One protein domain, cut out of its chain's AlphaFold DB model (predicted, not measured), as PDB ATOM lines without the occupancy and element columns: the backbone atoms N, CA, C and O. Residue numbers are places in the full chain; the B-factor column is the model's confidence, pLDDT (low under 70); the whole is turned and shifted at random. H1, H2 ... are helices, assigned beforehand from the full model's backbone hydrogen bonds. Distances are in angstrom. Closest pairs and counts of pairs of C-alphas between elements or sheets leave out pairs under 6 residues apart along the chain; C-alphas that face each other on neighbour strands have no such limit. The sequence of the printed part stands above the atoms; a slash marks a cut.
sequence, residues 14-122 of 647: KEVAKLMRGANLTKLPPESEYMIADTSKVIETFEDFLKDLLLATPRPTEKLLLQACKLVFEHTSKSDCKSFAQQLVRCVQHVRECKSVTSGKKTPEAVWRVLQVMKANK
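What this domain is: This is residues 14 to 122 of the 647 residues of the protein "Hypothetical protein" of Symbiodinium natans (UniProt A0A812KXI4). One long helix, H6, makes the spine of an elongated body; H4 and H7 cross it side by side, H1 continues their row, and H5 packs on both H1 and H6. H3 packs on H6 and H7, with short H2 next to it. The 109 printed residues include seven named helices, H1 to H7 in chain order, and no named strand: all helix. The whole is compact, with a radius of gyration of the C-alphas of 13.5 A, and spans 44 by 28 by 21 A.

How they stand to each other: Start at H1, residues 14 to 22: it touches H5, residues 62 to 72, at a steep tilt of 60 degrees, closest at the C-alphas of Ala 17 and Ala 68, 4.6 A apart. H1 touches H4, residues 47 to 56, at a shallow tilt of 25 degrees, opposite ways; their closest C-alphas, Met 20 and Phe 49, are 6.9 A apart. H2, residues 31 to 34, only just touches H3, residues 39 to 45, with 3 pairs of C-alphas within 8 A; the closest are Tyr 34 and Val 42, 5.8 A. H4 touches H7, residues 109 to 120, at a shallow tilt of 15 degrees, the same way, closest at C-alphas 51 and 114, 5.7 A. H6, residues 78 to 100, touches H5 at C-alphas 85 and 65, their closest, 5.3 A. Every O i to N i+4 pair is within hydrogen-bond range in H1, H3, H4, H5 and H7; in H6 18 of 19 are, and H2 is too short for one.

Where its parts are: Find C-alpha 14 at (184.721, 241.273, 319.582), where H1 begins. H6 runs 34.7 A from C-alpha 78 at (195.085, 252.896, 312.058); H7 runs 16.7 A to C-alpha 120 at (164.928, 252.771, 328.760).

The domain as a whole: The printed part has no cut and no long link. Look for low confidence at residues 102 to 104, under 70.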
ATOM      1  N   LYS A  14     185.257 242.253 320.541       98.12
ATOM      2  CA  LYS A  14     184.721 241.273 319.582       98.12
ATOM      3  C   LYS A  14     183.203 241.382 319.431       98.12
ATOM      4  O   LYS A  14     182.695 241.257 318.321       98.12
ATOM      5  N   GLU A  15     182.484 241.630 320.524       98.00
ATOM      6  CA  GLU A  15     181.032 241.844 320.488       98.00
ATOM      7  C   GLU A  15     180.697 243.152 319.777       98.00
ATOM      8  O   GLU A  15     179.843 243.162 318.898       98.00
ATOM      9  N   VAL A  16     181.433 244.229 320.063       98.25
ATOM     10  CA  VAL A  16     181.259 245.506 319.355       98.25
ATOM     11  C   VAL A  16     181.583 245.365 317.862       98.25
ATOM     12  O   VAL A  16     180.850 245.883 317.025       98.25
ATOM     13  N   ALA A  17     182.619 244.600 317.502       98.19
ATOM     14  CA  ALA A  17     182.915 244.279 316.104       98.19
ATOM     15  C   ALA A  17     181.772 243.494 315.432       98.19
ATOM     16  O   ALA A  17     181.463 243.723 314.264       98.19
ATOM     17  N   LYS A  18     181.104 242.595 316.167       98.31
ATOM     18  CA  LYS A  18     179.911 241.890 315.679       98.31
ATOM     19  C   LYS A  18     178.745 242.854 315.440       98.31
ATOM     20  O   LYS A  18     178.082 242.712 314.420       98.31
ATOM     21  N   LEU A  19     178.535 243.839 316.319       98.06
ATOM     22  CA  LEU A  19     177.517 244.883 316.127       98.06
ATOM     23  C   LEU A  19     177.804 245.741 314.891       98.06
ATOM     24  O   LEU A  19     176.909 245.955 314.085       98.06
ATOM     25  N   MET A  20     179.057 246.162 314.688       98.31
ATOM     26  CA  MET A  20     179.458 246.914 313.489       98.31
ATOM     27  C   MET A  20     179.169 246.121 312.207       98.31
ATOM     28  O   MET A  20     178.576 246.650 311.271       98.31
ATOM     29  N   ARG A  21     179.519 244.828 312.181       97.88
ATOM     30  CA  ARG A  21     179.206 243.948 311.043       97.88
ATOM     31  C   ARG A  21     177.698 243.748 310.862       97.88
ATOM     32  O   ARG A  21     177.241 243.712 309.727       97.88
ATOM     33  N   GLY A  22     176.942 243.634 311.956       97.44
ATOM     34  CA  GLY A  22     175.479 243.519 311.939       97.44
ATOM     35  C   GLY A  22     174.784 244.767 311.390       97.44
ATOM     36  O   GLY A  22     173.804 244.646 310.667       97.44
ATOM     37  N   ALA A  23     175.354 245.947 311.639       97.31
ATOM     38  CA  ALA A  23     174.923 247.219 311.064       97.31
ATOM     39  C   ALA A  23     175.411 247.439 309.614       97.31
ATOM     40  O   ALA A  23     175.395 248.562 309.120       97.31
ATOM     41  N   ASN A  24     175.882 246.389 308.930       96.69
ATOM     42  CA  ASN A  24     176.426 246.428 307.568       96.69
ATOM     43  C   ASN A  24     177.661 247.329 307.372       96.69
ATOM     44  O   ASN A  24     178.034 247.626 306.235       96.69
ATOM     45  N   LEU A  25     178.377 247.688 308.444       96.88
ATOM     46  CA  LEU A  25     179.652 248.411 308.371       96.88
ATOM     47  C   LEU A  25     180.789 247.432 308.036       96.88
ATOM     48  O   LEU A  25     181.669 247.171 308.850       96.88
ATOM     49  N   THR A  26     180.742 246.827 306.848       95.62
ATOM     50  CA  THR A  26     181.775 245.883 306.371       95.62
ATOM     51  C   THR A  26     183.040 246.589 305.886       95.62
ATOM     52  O   THR A  26     184.125 246.013 305.907       95.62
ATOM     53  N   LYS A  27     182.908 247.850 305.471       97.38
ATOM     54  CA  LYS A  27     183.998 248.749 305.086       97.38
ATOM     55  C   LYS A  27     183.886 250.024 305.908       97.38
ATOM     56  O   LYS A  27     182.789 250.367 306.352       97.38
ATOM     57  N   LEU A  28     185.012 250.705 306.119       97.44
ATOM     58  CA  LEU A  28     184.976 252.003 306.778       97.44
ATOM     59  C   LEU A  28     184.130 252.953 305.910       97.44
ATOM     60  O   LEU A  28     184.407 253.038 304.708       97.44
ATOM     61  N   PRO A  29     183.120 253.636 306.478       97.25
ATOM     62  CA  PRO A  29     182.384 254.666 305.757       97.25
ATOM     63  C   PRO A  29     183.354 255.711 305.188       97.25
ATOM     64  O   PRO A  29     184.383 255.981 305.820       97.25
ATOM     65  N   PRO A  30     183.079 256.295 304.011       97.62
ATOM     66  CA  PRO A  30     183.909 257.363 303.475       97.62
ATOM     67  C   PRO A  30     183.980 258.526 304.470       97.62
ATOM     68  O   PRO A  30     183.036 258.796 305.213       97.62
ATOM     69  N   GLU A  31     185.111 259.230 304.482       97.38
ATOM     70  CA  GLU A  31     185.365 260.313 305.440       97.38
ATOM     71  C   GLU A  31     184.268 261.387 305.421       97.38
ATOM     72  O   GLU A  31     183.875 261.882 306.473       97.38
ATOM     73  N   SER A  32     183.671 261.642 304.256       97.25
ATOM     74  CA  SER A  32     182.545 262.564 304.082       97.25
ATOM     75  C   SER A  32     181.290 262.219 304.892       97.25
ATOM     76  O   SER A  32     180.487 263.112 305.144       97.25
ATOM     77  N   GLU A  33     181.088 260.956 305.278       97.25
ATOM     78  CA  GLU A  33     179.895 260.520 306.018       97.25
ATOM     79  C   GLU A  33     180.060 260.653 307.533       97.25
ATOM     80  O   GLU A  33     179.103 260.979 308.233       97.25
ATOM     81  N   TYR A  34     181.264 260.422 308.062       97.38
ATOM     82  CA  TYR A  34     181.488 260.461 309.509       97.38
ATOM     83  C   TYR A  34     182.222 261.722 309.981       97.38
ATOM     84  O   TYR A  34     181.964 262.171 311.093       97.38
ATOM     85  N   MET A  35     183.055 262.371 309.163       97.19
ATOM     86  CA  MET A  35     183.718 263.644 309.508       97.19
ATOM     87  C   MET A  35     182.858 264.884 309.225       97.19
ATOM     88  O   MET A  35     183.365 265.972 308.962       97.19
ATOM     89  N   ILE A  36     181.536 264.748 309.303       97.44
ATOM     90  CA  ILE A  36     180.621 265.884 309.197       97.44
ATOM     91  C   ILE A  36     180.749 266.736 310.471       97.44
ATOM     92  O   ILE A  36     180.706 266.214 311.588       97.44
ATOM     93  N   ALA A  37     180.888 268.057 310.305       97.19
ATOM     94  CA  ALA A  37     181.001 269.004 311.420       97.19
ATOM     95  C   ALA A  37     179.766 268.979 312.344       97.19
ATOM     96  O   ALA A  37     179.881 269.097 313.563       97.19
ATOM     97  N   ASP A  38     178.582 268.783 311.760       97.50
ATOM     98  CA  ASP A  38     177.330 268.619 312.492       97.50
ATOM     99  C   ASP A  38     177.186 267.183 313.020       97.50
ATOM    100  O   ASP A  38     176.874 266.244 312.284       97.50
ATOM    101  N   THR A  39     177.384 267.028 314.330       98.06
ATOM    102  CA  THR A  39     177.299 265.736 315.026       98.06
ATOM    103  C   THR A  39     175.893 265.128 314.946       98.06
ATOM    104  O   THR A  39     175.755 263.906 314.956       98.06
ATOM    105  N   SER A  40     174.848 265.950 314.804       97.50
ATOM    106  CA  SER A  40     173.459 265.481 314.720       97.50
ATOM    107  C   SER A  40     173.219 264.647 313.461       97.50
ATOM    108  O   SER A  40     172.556 263.616 313.526       97.50
ATOM    109  N   LYS A  41     173.822 265.048 312.335       97.94
ATOM    110  CA  LYS A  41     173.735 264.324 311.055       97.94
ATOM    111  C   LYS A  41     174.490 263.003 311.090       97.94
ATOM    112  O   LYS A  41     174.025 262.004 310.550       97.94
ATOM    113  N   VAL A  42     175.635 262.978 311.772       98.31
ATOM    114  CA  VAL A  42     176.388 261.735 311.986       98.31
ATOM    115  C   VAL A  42     175.570 260.766 312.840       98.31
ATOM    116  O   VAL A  42     175.498 259.581 312.526       98.31
ATOM    117  N   ILE A  43     174.892 261.263 313.881       98.31
ATOM    118  CA  ILE A  43     173.980 260.447 314.695       98.31
ATOM    119  C   ILE A  43     172.827 259.899 313.852       98.31
ATOM    120  O   ILE A  43     172.474 258.741 314.027       98.31
ATOM    121  N   GLU A  44     172.270 260.693 312.939       98.06
ATOM    122  CA  GLU A  44     171.220 260.251 312.015       98.06
ATOM    123  C   GLU A  44     171.711 259.151 311.062       98.06
ATOM    124  O   GLU A  44     171.036 258.140 310.892       98.06
ATOM    125  N   THR A  45     172.922 259.283 310.510       98.12
ATOM    126  CA  THR A  45     173.503 258.274 309.603       98.12
ATOM    127  C   THR A  45     173.807 256.953 310.317       98.12
ATOM    128  O   THR A  45     173.603 255.880 309.755       98.12
ATOM    129  N   PHE A  46     174.274 257.010 311.568       98.25
ATOM    130  CA  PHE A  46     174.665 255.830 312.348       98.25
ATOM    131  C   PHE A  46     173.670 255.485 313.465       98.25
ATOM    132  O   PHE A  46     174.054 254.879 314.468       98.25
ATOM    133  N   GLU A  47     172.400 255.866 313.315       98.06
ATOM    134  CA  GLU A  47     171.413 255.815 314.395       98.06
ATOM    135  C   GLU A  47     171.233 254.400 314.960       98.06
ATOM    136  O   GLU A  47     171.354 254.190 316.170       98.06
ATOM    137  N   ASP A  48     170.975 253.421 314.094       97.94
ATOM    138  CA  ASP A  48     170.683 252.048 314.517       97.94
ATOM    139  C   ASP A  48     171.897 251.388 315.174       97.94
ATOM    140  O   ASP A  48     171.786 250.785 316.244       97.94
ATOM    141  N   PHE A  49     173.089 251.621 314.621       98.25
ATOM    142  CA  PHE A  49     174.333 251.170 315.234       98.25
ATOM    143  C   PHE A  49     174.562 251.807 316.614       98.25
ATOM    144  O   PHE A  49     174.994 251.124 317.542       98.25
ATOM    145  N   LEU A  50     174.267 253.102 316.788       98.25
ATOM    146  CA  LEU A  50     174.415 253.783 318.077       98.25
ATOM    147  C   LEU A  50     173.440 253.246 319.131       98.25
ATOM    148  O   LEU A  50     173.834 253.111 320.294       98.25
ATOM    149  N   LYS A  51     172.202 252.903 318.752       97.69
ATOM    150  CA  LYS A  51     171.237 252.251 319.657       97.69
ATOM    151  C   LYS A  51     171.781 250.912 320.159       97.69
ATOM    152  O   LYS A  51     171.853 250.705 321.373       97.69
ATOM    153  N   ASP A  52     172.240 250.059 319.246       97.75
ATOM    154  CA  ASP A  52     172.805 248.743 319.569       97.75
ATOM    155  C   ASP A  52     174.090 248.848 320.399       97.75
ATOM    156  O   ASP A  52     174.290 248.120 321.378       97.75
ATOM    157  N   LEU A  53     174.957 249.806 320.060       97.62
ATOM    158  CA  LEU A  53     176.191 250.071 320.792       97.62
ATOM    159  C   LEU A  53     175.913 250.482 322.242       97.62
ATOM    160  O   LEU A  53     176.631 250.045 323.144       97.62
ATOM    161  N   LEU A  54     174.892 251.313 322.478       96.44
ATOM    162  CA  LEU A  54     174.527 251.805 323.810       96.44
ATOM    163  C   LEU A  54     173.798 250.758 324.657       96.44
ATOM    164  O   LEU A  54     173.948 250.775 325.881       96.44
ATOM    165  N   LEU A  55     173.072 249.838 324.018       95.56
ATOM    166  CA  LEU A  55     172.515 248.637 324.646       95.56
ATOM    167  C   LEU A  55     173.629 247.701 325.141       95.56
ATOM    168  O   LEU A  55     173.590 247.225 326.275       95.56
ATOM    169  N   ALA A  56     174.652 247.464 324.315       96.25
ATOM    170  CA  ALA A  56     175.749 246.559 324.655       96.25
ATOM    171  C   ALA A  56     176.788 247.185 325.599       96.25
ATOM    172  O   ALA A  56     177.317 246.520 326.495       96.25
ATOM    173  N   THR A  57     177.100 248.468 325.400       95.75
ATOM    174  CA  THR A  57     178.058 249.234 326.203       95.75
ATOM    175  C   THR A  57     177.520 250.620 326.496       95.75
ATOM    176  O   THR A  57     177.598 251.502 325.645       95.75
ATOM    177  N   PRO A  58     177.060 250.887 327.727       94.06
ATOM    178  CA  PRO A  58     176.526 252.199 328.045       94.06
ATOM    179  C   PRO A  58     177.552 253.319 327.829       94.06
ATOM    180  O   PRO A  58     177.177 254.405 327.403       94.06
ATOM    181  N   ARG A  59     178.843 253.097 328.131       94.50
ATOM    182  CA  ARG A  59     179.912 254.120 328.110       94.50
ATOM    183  C   ARG A  59     181.055 253.752 327.149       94.50
ATOM    184  O   ARG A  59     182.197 253.596 327.600       94.50
ATOM    185  N   PRO A  60     180.781 253.628 325.840       97.06
ATOM    186  CA  PRO A  60     181.791 253.202 324.886       97.06
ATOM    187  C   PRO A  60     183.014 254.123 324.975       97.06
ATOM    188  O   PRO A  60     182.899 255.344 325.086       97.06
ATOM    189  N   THR A  61     184.198 253.517 325.000       97.69
ATOM    190  CA  THR A  61     185.474 254.246 325.063       97.69
ATOM    191  C   THR A  61     186.155 254.193 323.710       97.69
ATOM    192  O   THR A  61     186.028 253.201 322.994       97.69
ATOM    193  N   GLU A  62     186.949 255.217 323.392       98.00
ATOM    194  CA  GLU A  62     187.720 255.270 322.144       98.00
ATOM    195  C   GLU A  62     188.598 254.022 321.970       98.00
ATOM    196  O   GLU A  62     188.643 253.448 320.892       98.00
ATOM    197  N   LYS A  63     189.243 253.542 323.044       98.00
ATOM    198  CA  LYS A  63     190.090 252.337 322.998       98.00
ATOM    199  C   LYS A  63     189.305 251.082 322.612       98.00
ATOM    200  O   LYS A  63     189.795 250.298 321.805       98.00
ATOM    201  N   LEU A  64     188.110 250.906 323.182       98.12
ATOM    202  CA  LEU A  64     187.224 249.780 322.879       98.12
ATOM    203  C   LEU A  64     186.779 249.823 321.412       98.12
ATOM    204  O   LEU A  64     186.901 248.828 320.704       98.12
ATOM    205  N   LEU A  65     186.313 250.991 320.958       98.44
ATOM    206  CA  LEU A  65     185.856 251.192 319.584       98.44
ATOM    207  C   LEU A  65     186.998 251.036 318.579       98.44
ATOM    208  O   LEU A  65     186.835 250.327 317.600       98.44
ATOM    209  N   LEU A  66     188.184 251.582 318.854       98.44
ATOM    210  CA  LEU A  66     189.365 251.422 318.002       98.44
ATOM    211  C   LEU A  66     189.781 249.951 317.857       98.44
ATOM    212  O   LEU A  66     190.182 249.526 316.775       98.44
ATOM    213  N   GLN A  67     189.719 249.169 318.940       98.44
ATOM    214  CA  GLN A  67     189.982 247.729 318.880       98.44
ATOM    215  C   GLN A  67     188.921 247.002 318.052       98.44
ATOM    216  O   GLN A  67     189.284 246.152 317.245       98.44
ATOM    217  N   ALA A  68     187.644 247.360 318.201       98.38
ATOM    218  CA  ALA A  68     186.566 246.808 317.386       98.38
ATOM    219  C   ALA A  68     186.728 247.169 315.900       98.38
ATOM    220  O   ALA A  68     186.708 246.276 315.061       98.38
ATOM    221  N   CYS A  69     187.004 248.435 315.572       98.38
ATOM    222  CA  CYS A  69     187.246 248.897 314.204       98.38
ATOM    223  C   CYS A  69     188.380 248.122 313.529       98.38
ATOM    224  O   CYS A  69     188.221 247.692 312.397       98.38
ATOM    225  N   LYS A  70     189.492 247.859 314.229       98.19
ATOM    226  CA  LYS A  70     190.605 247.057 313.683       98.19
ATOM    227  C   LYS A  70     190.228 245.609 313.366       98.19
ATOM    228  O   LYS A  70     190.851 245.009 312.502       98.19
ATOM    229  N   LEU A  71     189.255 245.044 314.083       98.12
ATOM    230  CA  LEU A  71     188.751 243.692 313.823       98.12
ATOM    231  C   LEU A  71     187.762 243.655 312.652       98.12
ATOM    232  O   LEU A  71     187.507 242.587 312.105       98.12
ATOM    233  N   VAL A  72     187.139 244.784 312.316       98.19
ATOM    234  CA  VAL A  72     186.146 244.872 311.236       98.19
ATOM    235  C   VAL A  72     186.797 245.344 309.936       98.19
ATOM    236  O   VAL A  72     186.500 244.803 308.879       98.19
ATOM    237  N   PHE A  73     187.716 246.306 310.023       97.69
ATOM    238  CA  PHE A  73     188.347 246.985 308.895       97.69
ATOM    239  C   PHE A  73     189.832 246.600 308.782       97.69
ATOM    240  O   PHE A  73     190.723 247.409 309.040       97.69
ATOM    241  N   GLU A  74     190.112 245.346 308.417       96.38
ATOM    242  CA  GLU A  74     191.476 244.781 308.414       96.38
ATOM    243  C   GLU A  74     192.460 245.535 307.501       96.38
ATOM    244  O   GLU A  74     193.655 245.601 307.788       96.38
ATOM    245  N   HIS A  75     191.959 246.149 306.427       97.12
ATOM    246  CA  HIS A  75     192.768 246.850 305.423       97.12
ATOM    247  C   HIS A  75     192.752 248.376 305.559       97.12
ATOM    248  O   HIS A  75     193.254 249.081 304.686       97.12
ATOM    249  N   THR A  76     192.170 248.905 306.630       97.81
ATOM    250  CA  THR A  76     192.069 250.350 306.836       97.81
ATOM    251  C   THR A  76     193.205 250.852 307.717       97.81
ATOM    252  O   THR A  76     193.691 250.160 308.616       97.81
ATOM    253  N   SER A  77     193.656 252.081 307.462       98.00
ATOM    254  CA  SER A  77     194.734 252.673 308.240       98.00
ATOM    255  C   SER A  77     194.330 252.823 309.717       98.00
ATOM    256  O   SER A  77     193.164 253.018 310.083       98.00
ATOM    257  N   LYS A  78     195.321 252.740 310.613       97.50
ATOM    258  CA  LYS A  78     195.085 252.896 312.058       97.50
ATOM    259  C   LYS A  78     194.596 254.307 312.409       97.50
ATOM    260  O   LYS A  78     193.924 254.448 313.431       97.50
ATOM    261  N   SER A  79     194.956 255.320 311.615       98.00
ATOM    262  CA  SER A  79     194.497 256.702 311.787       98.00
ATOM    263  C   SER A  79     193.013 256.828 311.482       98.00
ATOM    264  O   SER A  79     192.293 257.355 312.323       98.00
ATOM    265  N   ASP A  80     192.531 256.253 310.382       98.00
ATOM    266  CA  ASP A  80     191.126 256.412 309.975       98.00
ATOM    267  C   ASP A  80     190.198 255.668 310.942       98.00
ATOM    268  O   ASP A  80     189.183 256.197 311.390       98.00
ATOM    269  N   CYS A  81     190.613 254.478 311.395       98.25
ATOM    270  CA  CYS A  81     189.912 253.754 312.458       98.25
ATOM    271  C   CYS A  81     189.817 254.571 313.757       98.25
ATOM    272  O   CYS A  81     188.821 254.493 314.475       98.25
ATOM    273  N   LYS A  82     190.868 255.332 314.089       98.38
ATOM    274  CA  LYS A  82     190.902 256.181 315.286       98.38
ATOM    275  C   LYS A  82     189.979 257.383 315.122       98.38
ATOM    276  O   LYS A  82     189.185 257.643 316.017       98.38
ATOM    277  N   SER A  83     190.054 258.053 313.982       98.31
ATOM    278  CA  SER A  83     189.178 259.148 313.575       98.31
ATOM    279  C   SER A  83     187.695 258.764 313.667       98.31
ATOM    280  O   SER A  83     186.917 259.442 314.340       98.31
ATOM    281  N   PHE A  84     187.318 257.615 313.104       98.50
ATOM    282  CA  PHE A  84     185.954 257.091 313.180       98.50
ATOM    283  C   PHE A  84     185.530 256.744 314.617       98.50
ATOM    284  O   PHE A  84     184.466 257.159 315.079       98.50
ATOM    285  N   ALA A  85     186.385 256.047 315.376       98.44
ATOM    286  CA  ALA A  85     186.111 255.715 316.775       98.44
ATOM    287  C   ALA A  85     185.922 256.967 317.650       98.44
ATOM    288  O   ALA A  85     185.030 256.997 318.499       98.44
ATOM    289  N   GLN A  86     186.735 258.006 317.445       98.38
ATOM    290  CA  GLN A  86     186.606 259.285 318.145       98.38
ATOM    291  C   GLN A  86     185.283 259.972 317.824       98.38
ATOM    292  O   GLN A  86     184.618 260.464 318.737       98.38
ATOM    293  N   GLN A  87     184.872 259.960 316.557       98.38
ATOM    294  CA  GLN A  87     183.609 260.557 316.153       98.38
ATOM    295  C   GLN A  87     182.403 259.854 316.787       98.38
ATOM    296  O   GLN A  87     181.500 260.521 317.292       98.38
ATOM    297  N   LEU A  88     182.408 258.522 316.864       98.31
ATOM    298  CA  LEU A  88     181.358 257.770 317.560       98.31
ATOM    299  C   LEU A  88     181.298 258.108 319.058       98.31
ATOM    300  O   LEU A  88     180.212 258.254 319.621       98.31
ATOM    301  N   VAL A  89     182.451 258.286 319.716       98.25
ATOM    302  CA  VAL A  89     182.494 258.740 321.118       98.25
ATOM    303  C   VAL A  89     181.909 260.145 321.258       98.25
ATOM    304  O   VAL A  89     181.132 260.367 322.186       98.25
ATOM    305  N   ARG A  90     182.229 261.070 320.342       98.31
ATOM    306  CA  ARG A  90     181.645 262.423 320.316       98.31
ATOM    307  C   ARG A  90     180.130 262.380 320.142       98.31
ATOM    308  O   ARG A  90     179.431 263.050 320.891       98.31
ATOM    309  N   CYS A  91     179.619 261.532 319.249       98.25
ATOM    310  CA  CYS A  91     178.180 261.317 319.077       98.25
ATOM    311  C   CYS A  91     177.523 260.886 320.396       98.25
ATOM    312  O   CYS A  91     176.543 261.480 320.842       98.25
ATOM    313  N   VAL A  92     178.101 259.896 321.083       97.50
ATOM    314  CA  VAL A  92     177.579 259.417 322.372       97.50
ATOM    315  C   VAL A  92     177.678 260.479 323.475       97.50
ATOM    316  O   VAL A  92     176.784 260.566 324.318       97.50
ATOM    317  N   GLN A  93     178.748 261.278 323.502       97.12
ATOM    318  CA  GLN A  93     178.893 262.405 324.432       97.12
ATOM    319  C   GLN A  93     177.819 263.467 324.182       97.12
ATOM    320  O   GLN A  93     177.124 263.838 325.125       97.12
ATOM    321  N   HIS A  94     177.596 263.837 322.922       96.88
ATOM    322  CA  HIS A  94     176.570 264.793 322.525       96.88
ATOM    323  C   HIS A  94     175.166 264.342 322.961       96.88
ATOM    324  O   HIS A  94     174.466 265.073 323.657       96.88
ATOM    325  N   VAL A  95     174.788 263.084 322.691       96.31
ATOM    326  CA  VAL A  95     173.497 262.519 323.147       96.31
ATOM    327  C   VAL A  95     173.354 262.593 324.677       96.31
ATOM    328  O   VAL A  95     172.266 262.832 325.207       96.31
ATOM    329  N   ARG A  96     174.449 262.392 325.425       94.81
ATOM    330  CA  ARG A  96     174.452 262.461 326.897       94.81
ATOM    331  C   ARG A  96     174.322 263.882 327.425       94.81
ATOM    332  O   ARG A  96     173.693 264.051 328.466       94.81
ATOM    333  N   GLU A  97     174.911 264.856 326.749       94.19
ATOM    334  CA  GLU A  97     174.801 266.278 327.078       94.19
ATOM    335  C   GLU A  97     173.384 266.785 326.798       94.19
ATOM    336  O   GLU A  97     172.785 267.431 327.651       94.19
ATOM    337  N   CYS A  98     172.767 266.359 325.691       92.75
ATOM    338  CA  CYS A  98     171.373 266.684 325.372       92.75
ATOM    339  C   CYS A  98     170.354 266.133 326.388       92.75
ATOM    340  O   CYS A  98     169.205 266.566 326.417       92.75
ATOM    341  N   LYS A  99     170.747 265.195 327.258       85.56
ATOM    342  CA  LYS A  99     169.869 264.595 328.274       85.56
ATOM    343  C   LYS A  99     169.385 265.573 329.342       85.56
ATOM    344  O   LYS A  99     168.342 265.305 329.938       85.56
ATOM    345  N   SER A 100     170.122 266.648 329.615       78.88
ATOM    346  CA  SER A 100     169.695 267.675 330.575       78.88
ATOM    347  C   SER A 100     168.655 268.636 330.001       78.88
ATOM    348  O   SER A 100     168.015 269.348 330.767       78.88
ATOM    349  N   VAL A 101     168.450 268.651 328.679       74.94
ATOM    350  CA  VAL A 101     167.472 269.529 328.032       74.94
ATOM    351  C   VAL A 101     166.093 268.876 328.148       74.94
ATOM    352  O   VAL A 101     165.750 267.935 327.436       74.94
ATOM    353  N   THR A 102     165.320 269.329 329.133       59.22
ATOM    354  CA  THR A 102     164.079 268.696 329.608       59.22
ATOM    355  C   THR A 102     162.890 268.823 328.653       59.22
ATOM    356  O   THR A 102     161.925 268.076 328.796       59.22
ATOM    357  N   SER A 103     162.954 269.682 327.634       61.88
ATOM    358  CA  SER A 103     161.917 269.803 326.608       61.88
ATOM    359  C   SER A 103     162.435 269.278 325.267       61.88
ATOM    360  O   SER A 103     163.100 269.982 324.513       61.88
ATOM    361  N   GLY A 104     162.109 268.026 324.929       62.16
ATOM    362  CA  GLY A 104     162.522 267.351 323.681       62.16
ATOM    363  C   GLY A 104     162.098 268.029 322.365       62.16
ATOM    364  O   GLY A 104     162.285 267.455 321.303       62.16
ATOM    365  N   LYS A 105     161.539 269.247 322.413       74.00
ATOM    366  CA  LYS A 105     161.118 270.045 321.255       74.00
ATOM    367  C   LYS A 105     162.284 270.664 320.472       74.00
ATOM    368  O   LYS A 105     162.080 271.047 319.331       74.00
ATOM    369  N   LYS A 106     163.481 270.793 321.064       87.25
ATOM    370  CA  LYS A 106     164.653 271.412 320.403       87.25
ATOM    371  C   LYS A 106     165.744 270.421 319.993       87.25
ATOM    372  O   LYS A 106     166.710 270.813 319.347       87.25
ATOM    373  N   THR A 107     165.627 269.157 320.384       91.69
ATOM    374  CA  THR A 107     166.610 268.130 320.027       91.69
ATOM    375  C   THR A 107     166.271 267.524 318.668       91.69
ATOM    376  O   THR A 107     165.110 267.159 318.476       91.69
ATOM    377  N   PRO A 108     167.247 267.359 317.756       95.12
ATOM    378  CA  PRO A 108     167.034 266.647 316.498       95.12
ATOM    379  C   PRO A 108     166.427 265.258 316.733       95.12
ATOM    380  O   PRO A 108     166.769 264.581 317.707       95.12
ATOM    381  N   GLU A 109     165.533 264.824 315.843       95.75
ATOM    382  CA  GLU A 109     164.711 263.628 316.058       95.75
ATOM    383  C   GLU A 109     165.557 262.357 316.253       95.75
ATOM    384  O   GLU A 109     165.314 261.586 317.183       95.75
ATOM    385  N   ALA A 110     166.620 262.188 315.458       97.19
ATOM    386  CA  ALA A 110     167.556 261.069 315.590       97.19
ATOM    387  C   ALA A 110     168.237 261.033 316.972       97.19
ATOM    388  O   ALA A 110     168.300 259.987 317.622       97.19
ATOM    389  N   VAL A 111     168.676 262.192 317.480       97.25
ATOM    390  CA  VAL A 111     169.282 262.313 318.819       97.25
ATOM    391  C   VAL A 111     168.273 261.914 319.893       97.25
ATOM    392  O   VAL A 111     168.615 261.183 320.825       97.25
ATOM    393  N   TRP A 112     167.016 262.342 319.748       95.50
ATOM    394  CA  TRP A 112     165.946 261.997 320.680       95.50
ATOM    395  C   TRP A 112     165.659 260.491 320.706       95.50
ATOM    396  O   TRP A 112     165.538 259.919 321.791       95.50
ATOM    397  N   ARG A 113     165.627 259.821 319.545       96.94
ATOM    398  CA  ARG A 113     165.430 258.362 319.448       96.94
ATOM    399  C   ARG A 113     166.552 257.583 320.142       96.94
ATOM    400  O   ARG A 113     166.272 256.678 320.930       96.94
ATOM    401  N   VAL A 114     167.814 257.972 319.956       97.12
ATOM    402  CA  VAL A 114     168.949 257.358 320.676       97.12
ATOM    403  C   VAL A 114     168.858 257.619 322.188       97.12
ATOM    404  O   VAL A 114     169.092 256.731 323.012       97.12
ATOM    405  N   LEU A 115     168.454 258.827 322.581       95.75
ATOM    406  CA  LEU A 115     168.293 259.224 323.979       95.75
ATOM    407  C   LEU A 115     167.171 258.447 324.685       95.75
ATOM    408  O   LEU A 115     167.308 258.120 325.868       95.75
ATOM    409  N   GLN A 116     166.091 258.100 323.979       94.88
ATOM    410  CA  GLN A 116     165.038 257.219 324.493       94.88
ATOM    411  C   GLN A 116     165.577 255.822 324.816       94.88
ATOM    412  O   GLN A 116     165.336 255.330 325.918       94.88
ATOM    413  N   VAL A 117     166.391 255.232 323.933       95.50
ATOM    414  CA  VAL A 117     167.049 253.936 324.192       95.50
ATOM    415  C   VAL A 117     167.963 254.016 325.419       95.50
ATOM    416  O   VAL A 117     167.969 253.119 326.264       95.50
ATOM    417  N   MET A 118     168.691 255.123 325.592       93.88
ATOM    418  CA  MET A 118     169.502 255.339 326.796       93.88
ATOM    419  C   MET A 118     168.673 255.481 328.076       93.88
ATOM    420  O   MET A 118     169.151 255.101 329.145       93.88
ATOM    421  N   LYS A 119     167.482 256.087 328.002       93.31
ATOM    422  CA  LYS A 119     166.574 256.223 329.150       93.31
ATOM    423  C   LYS A 119     165.974 254.870 329.526       93.31
ATOM    424  O   LYS A 119     166.048 254.525 330.698       93.31
ATOM    425  N   ALA A 120     165.498 254.101 328.547       92.94
ATOM    426  CA  ALA A 120     164.928 252.771 328.760       92.94
ATOM    427  C   ALA A 120     165.934 251.780 329.377       92.94
ATOM    428  O   ALA A 120     165.575 250.974 330.227       92.94
ATOM    429  N   ASN A 121     167.218 251.882 329.017       90.12
ATOM    430  CA  ASN A 121     168.268 251.004 329.548       90.12
ATOM    431  C   ASN A 121     168.769 251.341 330.954       90.12
ATOM    432  O   ASN A 121     169.568 250.583 331.502       90.12
ATOM    433  N   LYS A 122     168.384 252.477 331.548       85.62
ATOM    434  CA  LYS A 122     168.873 252.826 332.894       85.62
ATOM    435  C   LYS A 122     168.443 251.819 333.951       85.62
ATOM    436  O   LYS A 122     169.210 251.572 334.878       85.62
TER     437      LYS A 122